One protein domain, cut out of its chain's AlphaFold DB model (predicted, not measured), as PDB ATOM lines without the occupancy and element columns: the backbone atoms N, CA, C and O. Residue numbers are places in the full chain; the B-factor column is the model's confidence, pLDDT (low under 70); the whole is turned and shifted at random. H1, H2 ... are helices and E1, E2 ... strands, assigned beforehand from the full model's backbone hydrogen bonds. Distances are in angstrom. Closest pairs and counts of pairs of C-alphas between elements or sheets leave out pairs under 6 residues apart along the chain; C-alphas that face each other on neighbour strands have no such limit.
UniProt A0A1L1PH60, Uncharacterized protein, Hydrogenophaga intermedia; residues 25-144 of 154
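What this domain is: This is residues 25 to 144 of the 154 residues of an uncharacterized protein of Hydrogenophaga intermedia (UniProt A0A1L1PH60). A loose, incomplete barrel, longer than it is wide, has the antiparallel sheet E2 - E6 - E4 as one wall, the antiparallel pair E3 - E5 opposite, and E1 along the open side between E2 and E3. Residues 97 to 98 and 111 to 112 bridge from E4 toward E5 by short pairings, and the small helix H1 sits outside by E3 and E4. The printed part has 120 residues with six named strands and one named helix, in the order E1, E2, E3, E4, E5, H1, E6. The class is mostly strand, though under half of the residues are in named elements. The whole is compact, with a radius of gyration of the C-alphas of 13.7 A, and spans 42 by 25 by 23 A.

How they stand to each other: E1, residues 25 to 32, pairs with no named strand, but its residues 31 to 32 pair antiparallel with residues 143 to 144. Its closest C-alphas to E2, residues 42 to 48, are those of Phe 28 and Gly 46, 5.5 A apart. E1 and E3, residues 52 to 61, are near each other, with 17 pairs of C-alphas within 10 A. E2 is an edge strand, antiparallel to the inner strand E6, residues 127 to 135, at 144 degrees; N 45 and O 129 are 2.8 A apart. E6 is antiparallel to the other edge strand, E4, residues 72 to 77, at 158 degrees, with N 132 and O 74 at 2.8 A. This sheet is only just strongly twisted, with C-alphas up to 4.1 A off its best plane. E3 bends by 68 degrees at residue 55, and is antiparallel to E5, residues 106 to 109, at 158 degrees; N 59 and O 108 are 2.8 A apart. Residues 97 to 98 pair antiparallel with residues 74 to 75 of E4 and with residues 111 to 112. H1, residues 116 to 119, has Met 117 with its C-alpha 6.5 A from that of Pro 54, the closest C-alphas of H1 and E3. H1 is only just not on the sheet of E4, with 4 pairs of C-alphas within 10 A. It is too short for an O i to N i+4 pair; its one O i to N i+3 pair is within range. E2 and E5 are apart, for instance.

Where its parts are: E1 begins at C-alpha 25 (-43.242, 44.509, 56.320) and measures 21.7 A. E2 is 16.9 A, E3 25.4 A, E4 17.0 A and E5 10.2 A long. H1 begins at C-alpha 116 (-26.621, 43.453, 46.421). E6, 24.3 A long, ends at C-alpha 135 (-35.679, 29.573, 35.460).

The domain as a whole: The two C-alphas farthest apart, those of Gly 67 and Asn 124, are 43.0 A apart. The link from E4 to E5, residues 78 to 105, is long, and the link from E2 to E3 is tight. The printed part has no cut. Its mean pLDDT is 96.5, and no printed residue is under 70.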
ATOM      1  N   ALA A  25     -43.063  45.701  57.138       96.81
ATOM      2  CA  ALA A  25     -43.242  44.509  56.320       96.81
ATOM      3  C   ALA A  25     -44.546  44.621  55.523       96.81
ATOM      4  O   ALA A  25     -45.625  44.734  56.106       96.81
ATOM      5  N   VAL A  26     -44.458  44.584  54.191       96.94
ATOM      6  CA  VAL A  26     -45.630  44.647  53.304       96.94
ATOM      7  C   VAL A  26     -45.600  43.474  52.335       96.94
ATOM      8  O   VAL A  26     -44.647  43.335  51.572       96.94
ATOM      9  N   ARG A  27     -46.662  42.657  52.344       97.06
ATOM     10  CA  ARG A  27     -46.909  41.639  51.314       97.06
ATOM     11  C   ARG A  27     -47.584  42.280  50.106       97.06
ATOM     12  O   ARG A  27     -48.685  42.830  50.218       97.06
ATOM     13  N   PHE A  28     -46.927  42.177  48.960       97.31
ATOM     14  CA  PHE A  28     -47.450  42.550  47.656       97.31
ATOM     15  C   PHE A  28     -47.859  41.285  46.906       97.31
ATOM     16  O   PHE A  28     -47.001  40.511  46.490       97.31
ATOM     17  N   ALA A  29     -49.164  41.068  46.775       97.00
ATOM     18  CA  ALA A  29     -49.721  39.921  46.068       97.00
ATOM     19  C   ALA A  29     -50.031  40.279  44.613       97.00
ATOM     20  O   ALA A  29     -50.430  41.414  44.320       97.00
ATOM     21  N   LEU A  30     -49.863  39.315  43.714       96.94
ATOM     22  CA  LEU A  30     -50.234  39.432  42.314       96.94
ATOM     23  C   LEU A  30     -50.627  38.061  41.760       96.94
ATOM     24  O   LEU A  30     -49.931  37.076  41.979       96.94
ATOM     25  N   GLN A  31     -51.720  38.012  41.005       96.81
ATOM     26  CA  GLN A  31     -52.075  36.830  40.221       96.81
ATOM     27  C   GLN A  31     -51.220  36.795  38.955       96.81
ATOM     28  O   GLN A  31     -51.296  37.726  38.151       96.81
ATOM     29  N   LEU A  32     -50.426  35.742  38.768       95.88
ATOM     30  CA  LEU A  32     -49.617  35.547  37.568       95.88
ATOM     31  C   LEU A  32     -50.324  34.597  36.593       95.88
ATOM     32  O   LEU A  32     -50.593  33.447  36.943       95.88
ATOM     33  N   PRO A  33     -50.632  35.042  35.361       95.69
ATOM     34  CA  PRO A  33     -51.057  34.140  34.306       95.69
ATOM     35  C   PRO A  33     -49.879  33.295  33.807       95.69
ATOM     36  O   PRO A  33     -48.721  33.687  33.897       95.69
ATOM     37  N   LEU A  34     -50.190  32.162  33.172       94.19
ATOM     38  CA  LEU A  34     -49.194  31.245  32.601       94.19
ATOM     39  C   LEU A  34     -48.236  31.938  31.617       94.19
ATOM     40  O   LEU A  34     -47.080  31.547  31.499       94.19
ATOM     41  N   ALA A  35     -48.731  32.955  30.906       94.00
ATOM     42  CA  ALA A  35     -47.968  33.710  29.917       94.00
ATOM     43  C   ALA A  35     -46.869  34.596  30.525       94.00
ATOM     44  O   ALA A  35     -45.982  34.990  29.784       94.00
ATOM     45  N   ASP A  36     -46.932  34.877  31.831       95.44
ATOM     46  CA  ASP A  36     -45.951  35.692  32.564       95.44
ATOM     47  C   ASP A  36     -44.892  34.825  33.281       95.44
ATOM     48  O   ASP A  36     -44.087  35.330  34.068       95.44
ATOM     49  N   LEU A  37     -44.920  33.505  33.056       95.38
ATOM     50  CA  LEU A  37     -44.012  32.531  33.665       95.38
ATOM     51  C   LEU A  37     -42.936  32.024  32.690       95.38
ATOM     52  O   LEU A  37     -42.261  31.035  32.987       95.38
ATOM     53  N   ALA A  38     -42.746  32.658  31.529       96.31
ATOM     54  CA  ALA A  38     -41.684  32.268  30.610       96.31
ATOM     55  C   ALA A  38     -40.311  32.751  31.105       96.31
ATOM     56  O   ALA A  38     -40.175  33.675  31.908       96.31
ATOM     57  N   LEU A  39     -39.245  32.105  30.623       97.12
ATOM     58  CA  LEU A  39     -37.880  32.459  31.006       97.12
ATOM     59  C   LEU A  39     -37.590  33.931  30.679       97.12
ATOM     60  O   LEU A  39     -37.749  34.355  29.537       97.12
ATOM     61  N   ASN A  40     -37.041  34.654  31.657       96.69
ATOM     62  CA  ASN A  40     -36.755  36.089  31.634       96.69
ATOM     63  C   ASN A  40     -37.963  37.021  31.690       96.69
ATOM     64  O   ASN A  40     -37.737  38.234  31.716       96.69
ATOM     65  N   ASP A  41     -39.190  36.508  31.793       97.25
ATOM     66  CA  ASP A  41     -40.325  37.378  32.068       97.25
ATOM     67  C   ASP A  41     -40.101  38.119  33.381       97.25
ATOM     68  O   ASP A  41     -39.670  37.559  34.395       97.25
ATOM     69  N   CYS A  42     -40.332  39.423  33.320       97.12
ATOM     70  CA  CYS A  42     -40.073  40.350  34.401       97.12
ATOM     71  C   CYS A  42     -41.185  41.395  34.449       97.12
ATOM     72  O   CYS A  42     -41.657  41.892  33.415       97.12
ATOM     73  N   GLY A  43     -41.586  41.749  35.665       96.81
ATOM     74  CA  GLY A  43     -42.619  42.745  35.899       96.81
ATOM     75  C   GLY A  43     -42.591  43.297  37.316       96.81
ATOM     76  O   GLY A  43     -41.928  42.761  38.206       96.81
ATOM     77  N   ALA A  44     -43.297  44.409  37.507       97.12
ATOM     78  CA  ALA A  44     -43.441  45.045  38.806       97.12
ATOM     79  C   ALA A  44     -44.375  44.230  39.711       97.12
ATOM     80  O   ALA A  44     -45.423  43.765  39.270       97.12
ATOM     81  N   ILE A  45     -44.021  44.119  40.989       97.06
ATOM     82  CA  ILE A  45     -44.846  43.458  42.006       97.06
ATOM     83  C   ILE A  45     -45.101  44.343  43.223       97.06
ATOM     84  O   ILE A  45     -46.191  44.314  43.780       97.06
ATOM     85  N   GLY A  46     -44.141  45.176  43.616       96.69
ATOM     86  CA  GLY A  46     -44.251  46.006  44.812       96.69
ATOM     87  C   GLY A  46     -43.551  47.344  44.663       96.69
ATOM     88  O   GLY A  46     -43.023  47.671  43.600       96.69
ATOM     89  N   ILE A  47     -43.543  48.122  45.741       97.88
ATOM     90  CA  ILE A  47     -42.902  49.437  45.789       97.88
ATOM     91  C   ILE A  47     -42.043  49.522  47.054       97.88
ATOM     92  O   ILE A  47     -42.517  49.239  48.153       97.88
ATOM     93  N   LEU A  48     -40.787  49.936  46.889       97.62
ATOM     94  CA  LEU A  48     -39.932  50.433  47.961       97.62
ATOM     95  C   LEU A  48     -40.099  51.959  48.027       97.62
ATOM     96  O   LEU A  48     -39.742  52.627  47.050       97.62
ATOM     97  N   PRO A  49     -40.621  52.512  49.137       96.88
ATOM     98  CA  PRO A  49     -40.850  53.948  49.249       96.88
ATOM     99  C   PRO A  49     -39.563  54.770  49.114       96.88
ATOM    100  O   PRO A  49     -38.470  54.311  49.471       96.88
ATOM    101  N   ALA A  50     -39.703  56.012  48.657       96.31
ATOM    102  CA  ALA A  50     -38.641  57.011  48.679       96.31
ATOM    103  C   ALA A  50     -37.995  57.089  50.073       96.31
ATOM    104  O   ALA A  50     -38.671  56.973  51.089       96.31
ATOM    105  N   GLY A  51     -36.675  57.257  50.144       96.06
ATOM    106  CA  GLY A  51     -35.926  57.341  51.404       96.06
ATOM    107  C   GLY A  51     -35.769  56.022  52.175       96.06
ATOM    108  O   GLY A  51     -35.103  56.014  53.209       96.06
ATOM    109  N   CYS A  52     -36.327  54.907  51.689       97.31
ATOM    110  CA  CYS A  52     -36.205  53.600  52.336       97.31
ATOM    111  C   CYS A  52     -35.143  52.701  51.684       97.31
ATOM    112  O   CYS A  52     -34.811  52.835  50.499       97.31
ATOM    113  N   VAL A  53     -34.656  51.737  52.470       97.50
ATOM    114  CA  VAL A  53     -33.761  50.653  52.036       97.50
ATOM    115  C   VAL A  53     -34.334  49.284  52.434       97.50
ATOM    116  O   VAL A  53     -34.939  49.165  53.507       97.50
ATOM    117  N   PRO A  54     -34.173  48.246  51.592       97.75
ATOM    118  CA  PRO A  54     -34.615  46.898  51.916       97.75
ATOM    119  C   PRO A  54     -33.746  46.294  53.023       97.75
ATOM    120  O   PRO A  54     -32.544  46.547  53.116       97.75
ATOM    121  N   VAL A  55     -34.369  45.472  53.855       97.19
ATOM    122  CA  VAL A  55     -33.729  44.712  54.934       97.19
ATOM    123  C   VAL A  55     -33.814  43.223  54.637       97.19
ATOM    124  O   VAL A  55     -32.831  42.503  54.816       97.19
ATOM    125  N   ASP A  56     -34.976  42.761  54.175       97.56
ATOM    126  CA  ASP A  56     -35.197  41.364  53.831       97.56
ATOM    127  C   ASP A  56     -36.358  41.189  52.847       97.56
ATOM    128  O   ASP A  56     -37.204  42.076  52.702       97.56
ATOM    129  N   VAL A  57     -36.405  40.033  52.183       98.19
ATOM    130  CA  VAL A  57     -37.482  39.681  51.254       98.19
ATOM    131  C   VAL A  57     -37.864  38.216  51.409       98.19
ATOM    132  O   VAL A  57     -37.012  37.323  51.375       98.19
ATOM    133  N   LEU A  58     -39.170  37.979  51.506       98.19
ATOM    134  CA  LEU A  58     -39.766  36.656  51.388       98.19
ATOM    135  C   LEU A  58     -40.616  36.590  50.123       98.19
ATOM    136  O   LEU A  58     -41.286  37.560  49.770       98.19
ATOM    137  N   VAL A  59     -40.589  35.439  49.465       98.12
ATOM    138  CA  VAL A  59     -41.444  35.116  48.327       98.12
ATOM    139  C   VAL A  59     -42.287  33.913  48.706       98.12
ATOM    140  O   VAL A  59     -41.762  32.896  49.163       98.12
ATOM    141  N   ASP A  60     -43.588  34.041  48.525       98.00
ATOM    142  CA  ASP A  60     -44.550  32.961  48.644       98.00
ATOM    143  C   ASP A  60     -45.322  32.820  47.335       98.00
ATOM    144  O   ASP A  60     -45.501  33.803  46.621       98.00
ATOM    145  N   ALA A  61     -45.722  31.610  46.976       97.31
ATOM    146  CA  ALA A  61     -46.512  31.381  45.776       97.31
ATOM    147  C   ALA A  61     -47.374  30.130  45.908       97.31
ATOM    148  O   ALA A  61     -47.036  29.205  46.654       97.31
ATOM    149  N   ASP A  62     -48.449  30.097  45.127       97.25
ATOM    150  CA  ASP A  62     -49.171  28.871  44.806       97.25
ATOM    151  C   ASP A  62     -48.285  27.905  43.994       97.25
ATOM    152  O   ASP A  62     -47.128  28.184  43.671       97.25
ATOM    153  N   ASP A  63     -48.829  26.737  43.653       95.25
ATOM    154  CA  ASP A  63     -48.163  25.822  42.729       95.25
ATOM    155  C   ASP A  63     -48.179  26.385  41.295       95.25
ATOM    156  O   ASP A  63     -49.168  26.261  40.566       95.25
ATOM    157  N   LEU A  64     -47.077  27.042  40.920       94.56
ATOM    158  CA  LEU A  64     -46.852  27.650  39.604       94.56
ATOM    159  C   LEU A  64     -46.082  26.730  38.633       94.56
ATOM    160  O   LEU A  64     -45.914  27.076  37.460       94.56
ATOM    161  N   ASP A  65     -45.610  25.572  39.104       95.06
ATOM    162  CA  ASP A  65     -44.899  24.567  38.308       95.06
ATOM    163  C   ASP A  65     -45.392  23.173  38.687       95.06
ATOM    164  O   ASP A  65     -44.818  22.497  39.533       95.06
ATOM    165  N   THR A  66     -46.429  22.716  37.997       93.69
ATOM    166  CA  THR A  66     -47.040  21.398  38.251       93.69
ATOM    167  C   THR A  66     -46.158  20.219  37.812       93.69
ATOM    168  O   THR A  66     -46.563  19.058  37.912       93.69
ATOM    169  N   GLY A  67     -44.966  20.500  37.275       91.50
ATOM    170  CA  GLY A  67     -44.012  19.514  36.792       91.50
ATOM    171  C   GLY A  67     -42.891  19.222  37.794       91.50
ATOM    172  O   GLY A  67     -43.108  18.948  38.976       91.50
ATOM    173  N   ALA A  68     -41.652  19.206  37.304       89.12
ATOM    174  CA  ALA A  68     -40.461  19.076  38.138       89.12
ATOM    175  C   ALA A  68     -40.083  20.433  38.744       89.12
ATOM    176  O   ALA A  68     -40.221  21.442  38.072       89.12
ATOM    177  N   ALA A  69     -39.547  20.450  39.969       87.44
ATOM    178  CA  ALA A  69     -39.128  21.677  40.660       87.44
ATOM    179  C   ALA A  69     -38.049  22.440  39.880       87.44
ATOM    180  O   ALA A  69     -36.857  22.187  40.065       87.44
ATOM    181  N   ALA A  70     -38.471  23.374  39.023       92.69
ATOM    182  CA  ALA A  70     -37.580  24.173  38.187       92.69
ATOM    183  C   ALA A  70     -37.789  25.679  38.345       92.69
ATOM    184  O   ALA A  70     -36.829  26.425  38.158       92.69
ATOM    185  N   LEU A  71     -38.991  26.139  38.710       96.25
ATOM    186  CA  LEU A  71     -39.272  27.570  38.804       96.25
ATOM    187  C   LEU A  71     -38.358  28.264  39.823       96.25
ATOM    188  O   LEU A  71     -38.418  27.991  41.022       96.25
ATOM    189  N   VAL A  72     -37.552  29.210  39.339       97.56
ATOM    190  CA  VAL A  72     -36.711  30.085  40.167       97.56
ATOM    191  C   VAL A  72     -37.062  31.535  39.876       97.56
ATOM    192  O   VAL A  72     -36.987  31.990  38.732       97.56
ATOM    193  N   LEU A  73     -37.387  32.274  40.933       97.88
ATOM    194  CA  LEU A  73     -37.756  33.680  40.878       97.88
ATOM    195  C   LEU A  73     -36.650  34.541  41.488       97.88
ATOM    196  O   LEU A  73     -36.165  34.269  42.584       97.88
ATOM    197  N   GLN A  74     -36.267  35.600  40.788       98.50
ATOM    198  CA  GLN A  74     -35.364  36.641  41.267       98.50
ATOM    199  C   GLN A  74     -36.148  37.889  41.650       98.50
ATOM    200  O   GLN A  74     -37.135  38.232  41.003       98.50
ATOM    201  N   VAL A  75     -35.668  38.603  42.665       98.56
ATOM    202  CA  VAL A  75     -36.252  39.880  43.096       98.56
ATOM    203  C   VAL A  75     -35.177  40.955  43.116       98.56
ATOM    204  O   VAL A  75     -34.028  40.686  43.468       98.56
ATOM    205  N   GLY A  76     -35.546  42.179  42.759       98.44
ATOM    206  CA  GLY A  76     -34.685  43.357  42.833       98.44
ATOM    207  C   GLY A  76     -35.462  44.634  42.536       98.44
ATOM    208  O   GLY A  76     -36.682  44.601  42.384       98.44
ATOM    209  N   VAL A  77     -34.767  45.764  42.413       98.38
ATOM    210  CA  VAL A  77     -35.377  46.974  41.837       98.38
ATOM    211  C   VAL A  77     -35.621  46.734  40.349       98.38
ATOM    212  O   VAL A  77     -34.768  46.165  39.674       98.38
ATOM    213  N   LEU A  78     -36.770  47.151  39.831       98.00
ATOM    214  CA  LEU A  78     -37.085  47.080  38.408       98.00
ATOM    215  C   LEU A  78     -36.391  48.227  37.652       98.00
ATOM    216  O   LEU A  78     -36.304  49.344  38.162       98.00
ATOM    217  N   ASN A  79     -35.882  47.968  36.448       96.62
ATOM    218  CA  ASN A  79     -35.277  49.007  35.615       96.62
ATOM    219  C   ASN A  79     -36.334  49.983  35.053       96.62
ATOM    220  O   ASN A  79     -37.537  49.732  35.099       96.62
ATOM    221  N   ALA A  80     -35.881  51.102  34.480       94.25
ATOM    222  CA  ALA A  80     -36.775  52.133  33.942       94.25
ATOM    223  C   ALA A  80     -37.642  51.663  32.756       94.25
ATOM    224  O   ALA A  80     -38.696  52.242  32.513       94.25
ATOM    225  N   ALA A  81     -37.201  50.639  32.018       93.88
ATOM    226  CA  ALA A  81     -37.954  50.050  30.910       93.88
ATOM    227  C   ALA A  81     -39.010  49.026  31.370       93.88
ATOM    228  O   ALA A  81     -39.837  48.601  30.570       93.88
ATOM    229  N   GLU A  82     -38.996  48.641  32.650       94.00
ATOM    230  CA  GLU A  82     -39.902  47.655  33.249       94.00
ATOM    231  C   GLU A  82     -39.850  46.262  32.595       94.00
ATOM    232  O   GLU A  82     -40.821  45.498  32.615       94.00
ATOM    233  N   ASP A  83     -38.686  45.917  32.043       94.31
ATOM    234  CA  ASP A  83     -38.421  44.662  31.334       94.31
ATOM    235  C   ASP A  83     -37.302  43.818  31.970       94.31
ATOM    236  O   ASP A  83     -37.114  42.661  31.595       94.31
ATOM    237  N   ASN A  84     -36.574  44.353  32.957       97.31
ATOM    238  CA  ASN A  84     -35.514  43.627  33.655       97.31
ATOM    239  C   ASN A  84     -35.238  44.210  35.051       97.31
ATOM    240  O   ASN A  84     -35.701  45.296  35.405       97.31
ATOM    241  N   LEU A  85     -34.436  43.505  35.849       98.25
ATOM    242  CA  LEU A  85     -33.963  44.008  37.140       98.25
ATOM    243  C   LEU A  85     -32.812  45.009  36.940       98.25
ATOM    244  O   LEU A  85     -31.937  44.810  36.096       98.25
ATOM    245  N   SER A  86     -32.833  46.090  37.716       98.19
ATOM    246  CA  SER A  86     -31.850  47.172  37.689       98.19
ATOM    247  C   SER A  86     -30.453  46.661  38.044       98.19
ATOM    248  O   SER A  86     -30.269  45.874  38.976       98.19
ATOM    249  N   THR A  87     -29.458  47.146  37.305       97.75
ATOM    250  CA  THR A  87     -28.027  46.942  37.569       97.75
ATOM    251  C   THR A  87     -27.338  48.230  38.028       97.75
ATOM    252  O   THR A  87     -26.115  48.269  38.145       97.75
ATOM    253  N   ASP A  88     -28.111  49.286  38.308       97.88
ATOM    254  CA  ASP A  88     -27.609  50.522  38.909       97.88
ATOM    255  C   ASP A  88     -26.996  50.218  40.287       97.88
ATOM    256  O   ASP A  88     -27.573  49.489  41.102       97.88
ATOM    257  N   ALA A  89     -25.816  50.780  40.557       97.56
ATOM    258  CA  ALA A  89     -25.112  50.618  41.822       97.56
ATOM    259  C   ALA A  89     -25.955  51.086  43.022       97.56
ATOM    260  O   ALA A  89     -25.922  50.436  44.071       97.56
ATOM    261  N   ASP A  90     -26.757  52.143  42.860       97.56
ATOM    262  CA  ASP A  90     -27.636  52.656  43.920       97.56
ATOM    263  C   ASP A  90     -28.826  51.727  44.206       97.56
ATOM    264  O   ASP A  90     -29.423  51.780  45.285       97.56
ATOM    265  N   ASP A  91     -29.152  50.838  43.270       97.94
ATOM    266  CA  ASP A  91     -30.176  49.801  43.422       97.94
ATOM    267  C   ASP A  91     -29.582  48.455  43.888       97.94
ATOM    268  O   ASP A  91     -30.291  47.448  43.977       97.94
ATOM    269  N   GLY A  92     -28.288  48.443  44.229       97.31
ATOM    270  CA  GLY A  92     -27.545  47.272  44.694       97.31
ATOM    271  C   GLY A  92     -26.647  46.627  43.634       97.31
ATOM    272  O   GLY A  92     -25.857  45.741  43.968       97.31
ATOM    273  N   GLY A  93     -26.729  47.074  42.375       97.12
ATOM    274  CA  GLY A  93     -25.894  46.630  41.254       97.12
ATOM    275  C   GLY A  93     -26.283  45.287  40.622       97.12
ATOM    276  O   GLY A  93     -25.672  44.882  39.637       97.12
ATOM    277  N   ALA A  94     -27.270  44.583  41.179       97.50
ATOM    278  CA  ALA A  94     -27.772  43.297  40.696       97.50
ATOM    279  C   ALA A  94     -29.136  42.969  41.332       97.50
ATOM    280  O   ALA A  94     -29.584  43.654  42.255       97.50
ATOM    281  N   HIS A  95     -29.757  41.858  40.911       98.12
ATOM    282  CA  HIS A  95     -30.872  41.270  41.658       98.12
ATOM    283  C   HIS A  95     -30.451  40.984  43.108       98.12
ATOM    284  O   HIS A  95     -29.309  40.611  43.372       98.12
ATOM    285  N   TRP A  96     -31.372  41.154  44.050       98.44
ATOM    286  CA  TRP A  96     -31.119  41.064  45.489       98.44
ATOM    287  C   TRP A  96     -30.971  39.628  45.982       98.44
ATOM    288  O   TRP A  96     -30.229  39.366  46.927       98.44
ATOM    289  N   GLY A  97     -31.650  38.695  45.321       98.19
ATOM    290  CA  GLY A  97     -31.599  37.275  45.631       98.19
ATOM    291  C   GLY A  97     -32.483  36.461  44.699       98.19
ATOM    292  O   GLY A  97     -33.036  37.010  43.741       98.19
ATOM    293  N   ALA A  98     -32.578  35.164  44.973       98.25
ATOM    294  CA  ALA A  98     -33.434  34.235  44.244       98.25
ATOM    295  C   ALA A  98     -34.097  33.220  45.186       98.25
ATOM    296  O   ALA A  98     -33.590  32.957  46.278       98.25
ATOM    297  N   THR A  99     -35.222  32.650  44.764       98.00
ATOM    298  CA  THR A  99     -35.820  31.475  45.409       98.00
ATOM    299  C   THR A  99     -34.987  30.221  45.125       98.00
ATOM    300  O   THR A  99     -34.173  30.185  44.199       98.00
ATOM    301  N   ALA A 100     -35.192  29.168  45.913       96.62
ATOM    302  CA  ALA A 100     -34.855  27.819  45.477       96.62
ATOM    303  C   ALA A 100     -35.916  27.330  44.478       96.62
ATOM    304  O   ALA A 100     -37.047  27.822  44.477       96.62
ATOM    305  N   ALA A 101     -35.554  26.354  43.645       94.81
ATOM    306  CA  ALA A 101     -36.500  25.752  42.715       94.81
ATOM    307  C   ALA A 101     -37.645  25.052  43.469       94.81
ATOM    308  O   ALA A 101     -37.395  24.345  44.451       94.81
ATOM    309  N   ALA A 102     -38.886  25.245  43.019       87.62
ATOM    310  CA  ALA A 102     -40.085  24.666  43.628       87.62
ATOM    311  C   ALA A 102     -41.091  24.183  42.565       87.62
ATOM    312  O   ALA A 102     -41.138  24.740  41.471       87.62
ATOM    313  N   ASN A 103     -41.871  23.148  42.900       83.00
ATOM    314  CA  ASN A 103     -42.986  22.575  42.115       83.00
ATOM    315  C   ASN A 103     -44.226  22.278  42.976       83.00
ATOM    316  O   ASN A 103     -44.913  21.271  42.818       83.00
ATOM    317  N   ALA A 104     -44.410  23.090  44.005       91.94
ATOM    318  CA  ALA A 104     -45.567  23.074  44.876       91.94
ATOM    319  C   ALA A 104     -45.712  24.477  45.460       91.94
ATOM    320  O   ALA A 104     -44.774  25.274  45.375       91.94
ATOM    321  N   ALA A 105     -46.836  24.754  46.115       95.25
ATOM    322  CA  ALA A 105     -46.975  25.982  46.884       95.25
ATOM    323  C   ALA A 105     -45.824  26.117  47.898       95.25
ATOM    324  O   ALA A 105     -45.452  25.151  48.576       95.25
ATOM    325  N   PHE A 106     -45.246  27.311  47.997       96.44
ATOM    326  CA  PHE A 106     -44.056  27.544  48.806       96.44
ATOM    327  C   PHE A 106     -44.084  28.894  49.513       96.44
ATOM    328  O   PHE A 106     -44.744  29.836  49.092       96.44
ATOM    329  N   GLN A 107     -43.277  28.994  50.566       97.56
ATOM    330  CA  GLN A 107     -42.833  30.252  51.149       97.56
ATOM    331  C   GLN A 107     -41.340  30.133  51.436       97.56
ATOM    332  O   GLN A 107     -40.891  29.174  52.063       97.56
ATOM    333  N   GLN A 108     -40.562  31.104  50.972       97.12
ATOM    334  CA  GLN A 108     -39.112  31.087  51.068       97.12
ATOM    335  C   GLN A 108     -38.581  32.494  51.326       97.12
ATOM    336  O   GLN A 108     -39.028  33.469  50.727       97.12
ATOM    337  N   ARG A 109     -37.572  32.610  52.189       97.38
ATOM    338  CA  ARG A 109     -36.703  33.790  52.202       97.38
ATOM    339  C   ARG A 109     -35.767  33.708  50.997       97.38
ATOM    340  O   ARG A 109     -35.296  32.615  50.681       97.38
ATOM    341  N   LEU A 110     -35.474  34.832  50.342       96.81
ATOM    342  CA  LEU A 110     -34.529  34.821  49.224       96.81
ATOM    343  C   LEU A 110     -33.145  34.341  49.670       96.81
ATOM    344  O   LEU A 110     -32.614  34.806  50.680       96.81
ATOM    345  N   ALA A 111     -32.528  33.484  48.861       97.75
ATOM    346  CA  ALA A 111     -31.093  33.264  48.906       97.75
ATOM    347  C   ALA A 111     -30.400  34.555  48.424       97.75
ATOM    348  O   ALA A 111     -30.590  34.936  47.261       97.75
ATOM    349  N   PRO A 112     -29.643  35.268  49.282       97.31
ATOM    350  CA  PRO A 112     -29.086  36.566  48.920       97.31
ATOM    351  C   PRO A 112     -28.061  36.456  47.791       97.31
ATOM    352  O   PRO A 112     -27.190  35.584  47.803       97.31
ATOM    353  N   ASN A 113     -28.103  37.396  46.853       97.69
ATOM    354  CA  ASN A 113     -27.064  37.547  45.844       97.69
ATOM    355  C   ASN A 113     -25.923  38.414  46.395       97.69
ATOM    356  O   ASN A 113     -25.890  39.640  46.230       97.69
ATOM    357  N   GLY A 114     -25.011  37.770  47.124       96.31
ATOM    358  CA  GLY A 114     -23.897  38.443  47.782       96.31
ATOM    359  C   GLY A 114     -24.379  39.595  48.669       96.31
ATOM    360  O   GLY A 114     -25.144  39.392  49.608       96.31
ATOM    361  N   LYS A 115     -23.928  40.816  48.362       97.44
ATOM    362  CA  LYS A 115     -24.249  42.046  49.110       97.44
ATOM    363  C   LYS A 115     -25.190  43.006  48.373       97.44
ATOM    364  O   LYS A 115     -25.309  44.153  48.794       97.44
ATOM    365  N   ALA A 116     -25.830  42.571  47.283       98.00
ATOM    366  CA  ALA A 116     -26.621  43.453  46.421       98.00
ATOM    367  C   ALA A 116     -27.711  44.204  47.205       98.00
ATOM    368  O   ALA A 116     -27.733  45.431  47.209       98.00
ATOM    369  N   MET A 117     -28.537  43.483  47.968       97.75
ATOM    370  CA  MET A 117     -29.614  44.080  48.768       97.75
ATOM    371  C   MET A 117     -29.103  45.080  49.819       97.75
ATOM    372  O   MET A 117     -29.669  46.155  49.985       97.75
ATOM    373  N   VAL A 118     -28.003  44.754  50.502       97.06
ATOM    374  CA  VAL A 118     -27.428  45.597  51.569       97.06
ATOM    375  C   VAL A 118     -26.750  46.853  51.003       97.06
ATOM    376  O   VAL A 118     -26.609  47.855  51.699       97.06
ATOM    377  N   ASN A 119     -26.336  46.825  49.734       97.75
ATOM    378  CA  ASN A 119     -25.718  47.969  49.067       97.75
ATOM    379  C   ASN A 119     -26.721  49.016  48.573       97.75
ATOM    380  O   ASN A 119     -26.282  50.110  48.211       97.75
ATOM    381  N   VAL A 120     -28.021  48.701  48.558       98.25
ATOM    382  CA  VAL A 120     -29.071  49.612  48.090       98.25
ATOM    383  C   VAL A 120     -28.979  50.944  48.830       98.25
ATOM    384  O   VAL A 120     -28.969  51.004  50.061       98.25
ATOM    385  N   LYS A 121     -28.920  52.032  48.066       98.12
ATOM    386  CA  LYS A 121     -28.912  53.404  48.574       98.12
ATOM    387  C   LYS A 121     -30.330  53.963  48.595       98.12
ATOM    388  O   LYS A 121     -31.148  53.563  47.762       98.12
ATOM    389  N   PRO A 122     -30.679  54.856  49.535       96.69
ATOM    390  CA  PRO A 122     -31.950  55.567  49.460       96.69
ATOM    391  C   PRO A 122     -31.991  56.457  48.213       96.69
ATOM    392  O   PRO A 122     -30.991  57.073  47.852       96.69
ATOM    393  N   LYS A 123     -33.164  56.560  47.586       97.12
ATOM    394  CA  LYS A 123     -33.459  57.542  46.532       97.12
ATOM    395  C   LYS A 123     -34.666  58.380  46.954       97.12
ATOM    396  O   LYS A 123     -35.531  57.887  47.670       97.12
ATOM    397  N   ASN A 124     -34.760  59.620  46.474       96.06
ATOM    398  CA  ASN A 124     -35.887  60.529  46.757       96.06
ATOM    399  C   ASN A 124     -37.123  60.251  45.881       96.06
ATOM    400  O   ASN A 124     -37.950  61.131  45.666       96.06
ATOM    401  N   VAL A 125     -37.216  59.039  45.340       95.69
ATOM    402  CA  VAL A 125     -38.310  58.571  44.495       95.69
ATOM    403  C   VAL A 125     -38.658  57.145  44.889       95.69
ATOM    404  O   VAL A 125     -37.778  56.373  45.286       95.69
ATOM    405  N   ASP A 126     -39.936  56.806  44.762       96.44
ATOM    406  CA  ASP A 126     -40.408  55.438  44.924       96.44
ATOM    407  C   ASP A 126     -39.787  54.541  43.852       96.44
ATOM    408  O   ASP A 126     -39.655  54.921  42.684       96.44
ATOM    409  N   ARG A 127     -39.408  53.329  44.250       97.44
ATOM    410  CA  ARG A 127     -38.810  52.334  43.359       97.44
ATOM    411  C   ARG A 127     -39.720  51.135  43.228       97.44
ATOM    412  O   ARG A 127     -40.082  50.517  44.226       97.44
ATOM    413  N   LYS A 128     -40.045  50.767  41.992       97.81
ATOM    414  CA  LYS A 128     -40.757  49.520  41.714       97.81
ATOM    415  C   LYS A 128     -39.847  48.337  42.028       97.81
ATOM    416  O   LYS A 128     -38.690  48.299  41.614       97.81
ATOM    417  N   ILE A 129     -40.387  47.370  42.751       98.12
ATOM    418  CA  ILE A 129     -39.762  46.072  42.975       98.12
ATOM    419  C   ILE A 129     -40.199  45.151  41.852       98.12
ATOM    420  O   ILE A 129     -41.393  45.026  41.583       98.12
ATOM    421  N   GLY A 130     -39.218  44.544  41.199       97.88
ATOM    422  CA  GLY A 130     -39.409  43.580  40.134       97.88
ATOM    423  C   GLY A 130     -39.335  42.149  40.648       97.88
ATOM    424  O   GLY A 130     -38.541  41.839  41.539       97.88
ATOM    425  N   LEU A 131     -40.137  41.286  40.037       98.06
ATOM    426  CA  LEU A 131     -40.013  39.836  40.104       98.06
ATOM    427  C   LEU A 131     -39.648  39.346  38.701       98.06
ATOM    428  O   LEU A 131     -40.268  39.772  37.725       98.06
ATOM    429  N   LYS A 132     -38.644  38.476  38.598       98.06
ATOM    430  CA  LYS A 132     -38.166  37.929  37.327       98.06
ATOM    431  C   LYS A 132     -38.093  36.411  37.368       98.06
ATOM    432  O   LYS A 132     -37.536  35.849  38.308       98.06
ATOM    433  N   VAL A 133     -38.558  35.757  36.310       97.62
ATOM    434  CA  VAL A 133     -38.392  34.317  36.098       97.62
ATOM    435  C   VAL A 133     -36.964  34.041  35.626       97.62
ATOM    436  O   VAL A 133     -36.604  34.281  34.472       97.62
ATOM    437  N   ALA A 134     -36.118  33.556  36.530       97.81
ATOM    438  CA  ALA A 134     -34.730  33.206  36.233       97.81
ATOM    439  C   ALA A 134     -34.590  31.779  35.695       97.81
ATOM    440  O   ALA A 134     -33.658  31.471  34.955       97.81
ATOM    441  N   THR A 135     -35.517  30.898  36.060       97.56
ATOM    442  CA  THR A 135     -35.679  29.573  35.460       97.56
ATOM    443  C   THR A 135     -37.167  29.325  35.304       97.56
ATOM    444  O   THR A 135     -37.909  29.477  36.271       97.56
ATOM    445  N   ALA A 136     -37.593  29.029  34.077       96.50
ATOM    446  CA  ALA A 136     -38.993  28.788  33.751       96.50
ATOM    447  C   ALA A 136     -39.490  27.486  34.397       96.50
ATOM    448  O   ALA A 136     -38.696  26.552  34.558       96.50
ATOM    449  N   PRO A 137     -40.788  27.403  34.733       96.69
ATOM    450  CA  PRO A 137     -41.377  26.164  35.200       96.69
ATOM    451  C   PRO A 137     -41.353  25.119  34.080       96.69
ATOM    452  O   PRO A 137     -41.401  25.452  32.892       96.69
ATOM    453  N   THR A 138     -41.315  23.840  34.443       96.00
ATOM    454  CA  THR A 138     -41.422  22.764  33.442       96.00
ATOM    455  C   THR A 138     -42.852  22.557  32.955       96.00
ATOM    456  O   THR A 138     -43.056  22.232  31.784       96.00
ATOM    457  N   ALA A 139     -43.841  22.787  33.823       95.44
ATOM    458  CA  ALA A 139     -45.258  22.802  33.481       95.44
ATOM    459  C   ALA A 139     -45.947  23.988  34.173       95.44
ATOM    460  O   ALA A 139     -46.490  23.860  35.273       95.44
ATOM    461  N   ALA A 140     -45.895  25.148  33.512       95.56
ATOM    462  CA  ALA A 140     -46.443  26.402  34.019       95.56
ATOM    463  C   ALA A 140     -47.921  26.271  34.409       95.56
ATOM    464  O   ALA A 140     -48.734  25.756  33.639       95.56
ATOM    465  N   GLN A 141     -48.270  26.822  35.566       95.69
ATOM    466  CA  GLN A 141     -49.645  26.977  36.022       95.69
ATOM    467  C   GLN A 141     -49.845  28.398  36.556       95.69
ATOM    468  O   GLN A 141     -48.947  28.974  37.159       95.69
ATOM    469  N   ALA A 142     -51.018  28.981  36.301       96.12
ATOM    470  CA  ALA A 142     -51.362  30.290  36.845       96.12
ATOM    471  C   ALA A 142     -51.665  30.187  38.346       96.12
ATOM    472  O   ALA A 142     -52.247  29.200  38.791       96.12
ATOM    473  N   GLY A 143     -51.339  31.231  39.100       96.56
ATOM    474  CA  GLY A 143     -51.593  31.278  40.539       96.56
ATOM    475  C   GLY A 143     -51.135  32.585  41.168       96.56
ATOM    476  O   GLY A 143     -50.624  33.479  40.483       96.56
ATOM    477  N   GLU A 144     -51.323  32.711  42.480       97.62
ATOM    478  CA  GLU A 144     -50.859  33.879  43.217       97.62
ATOM    479  C   GLU A 144     -49.369  33.772  43.536       97.62
ATOM    480  O   GLU A 144     -48.875  32.729  43.962       97.62
TER     481      GLU A 144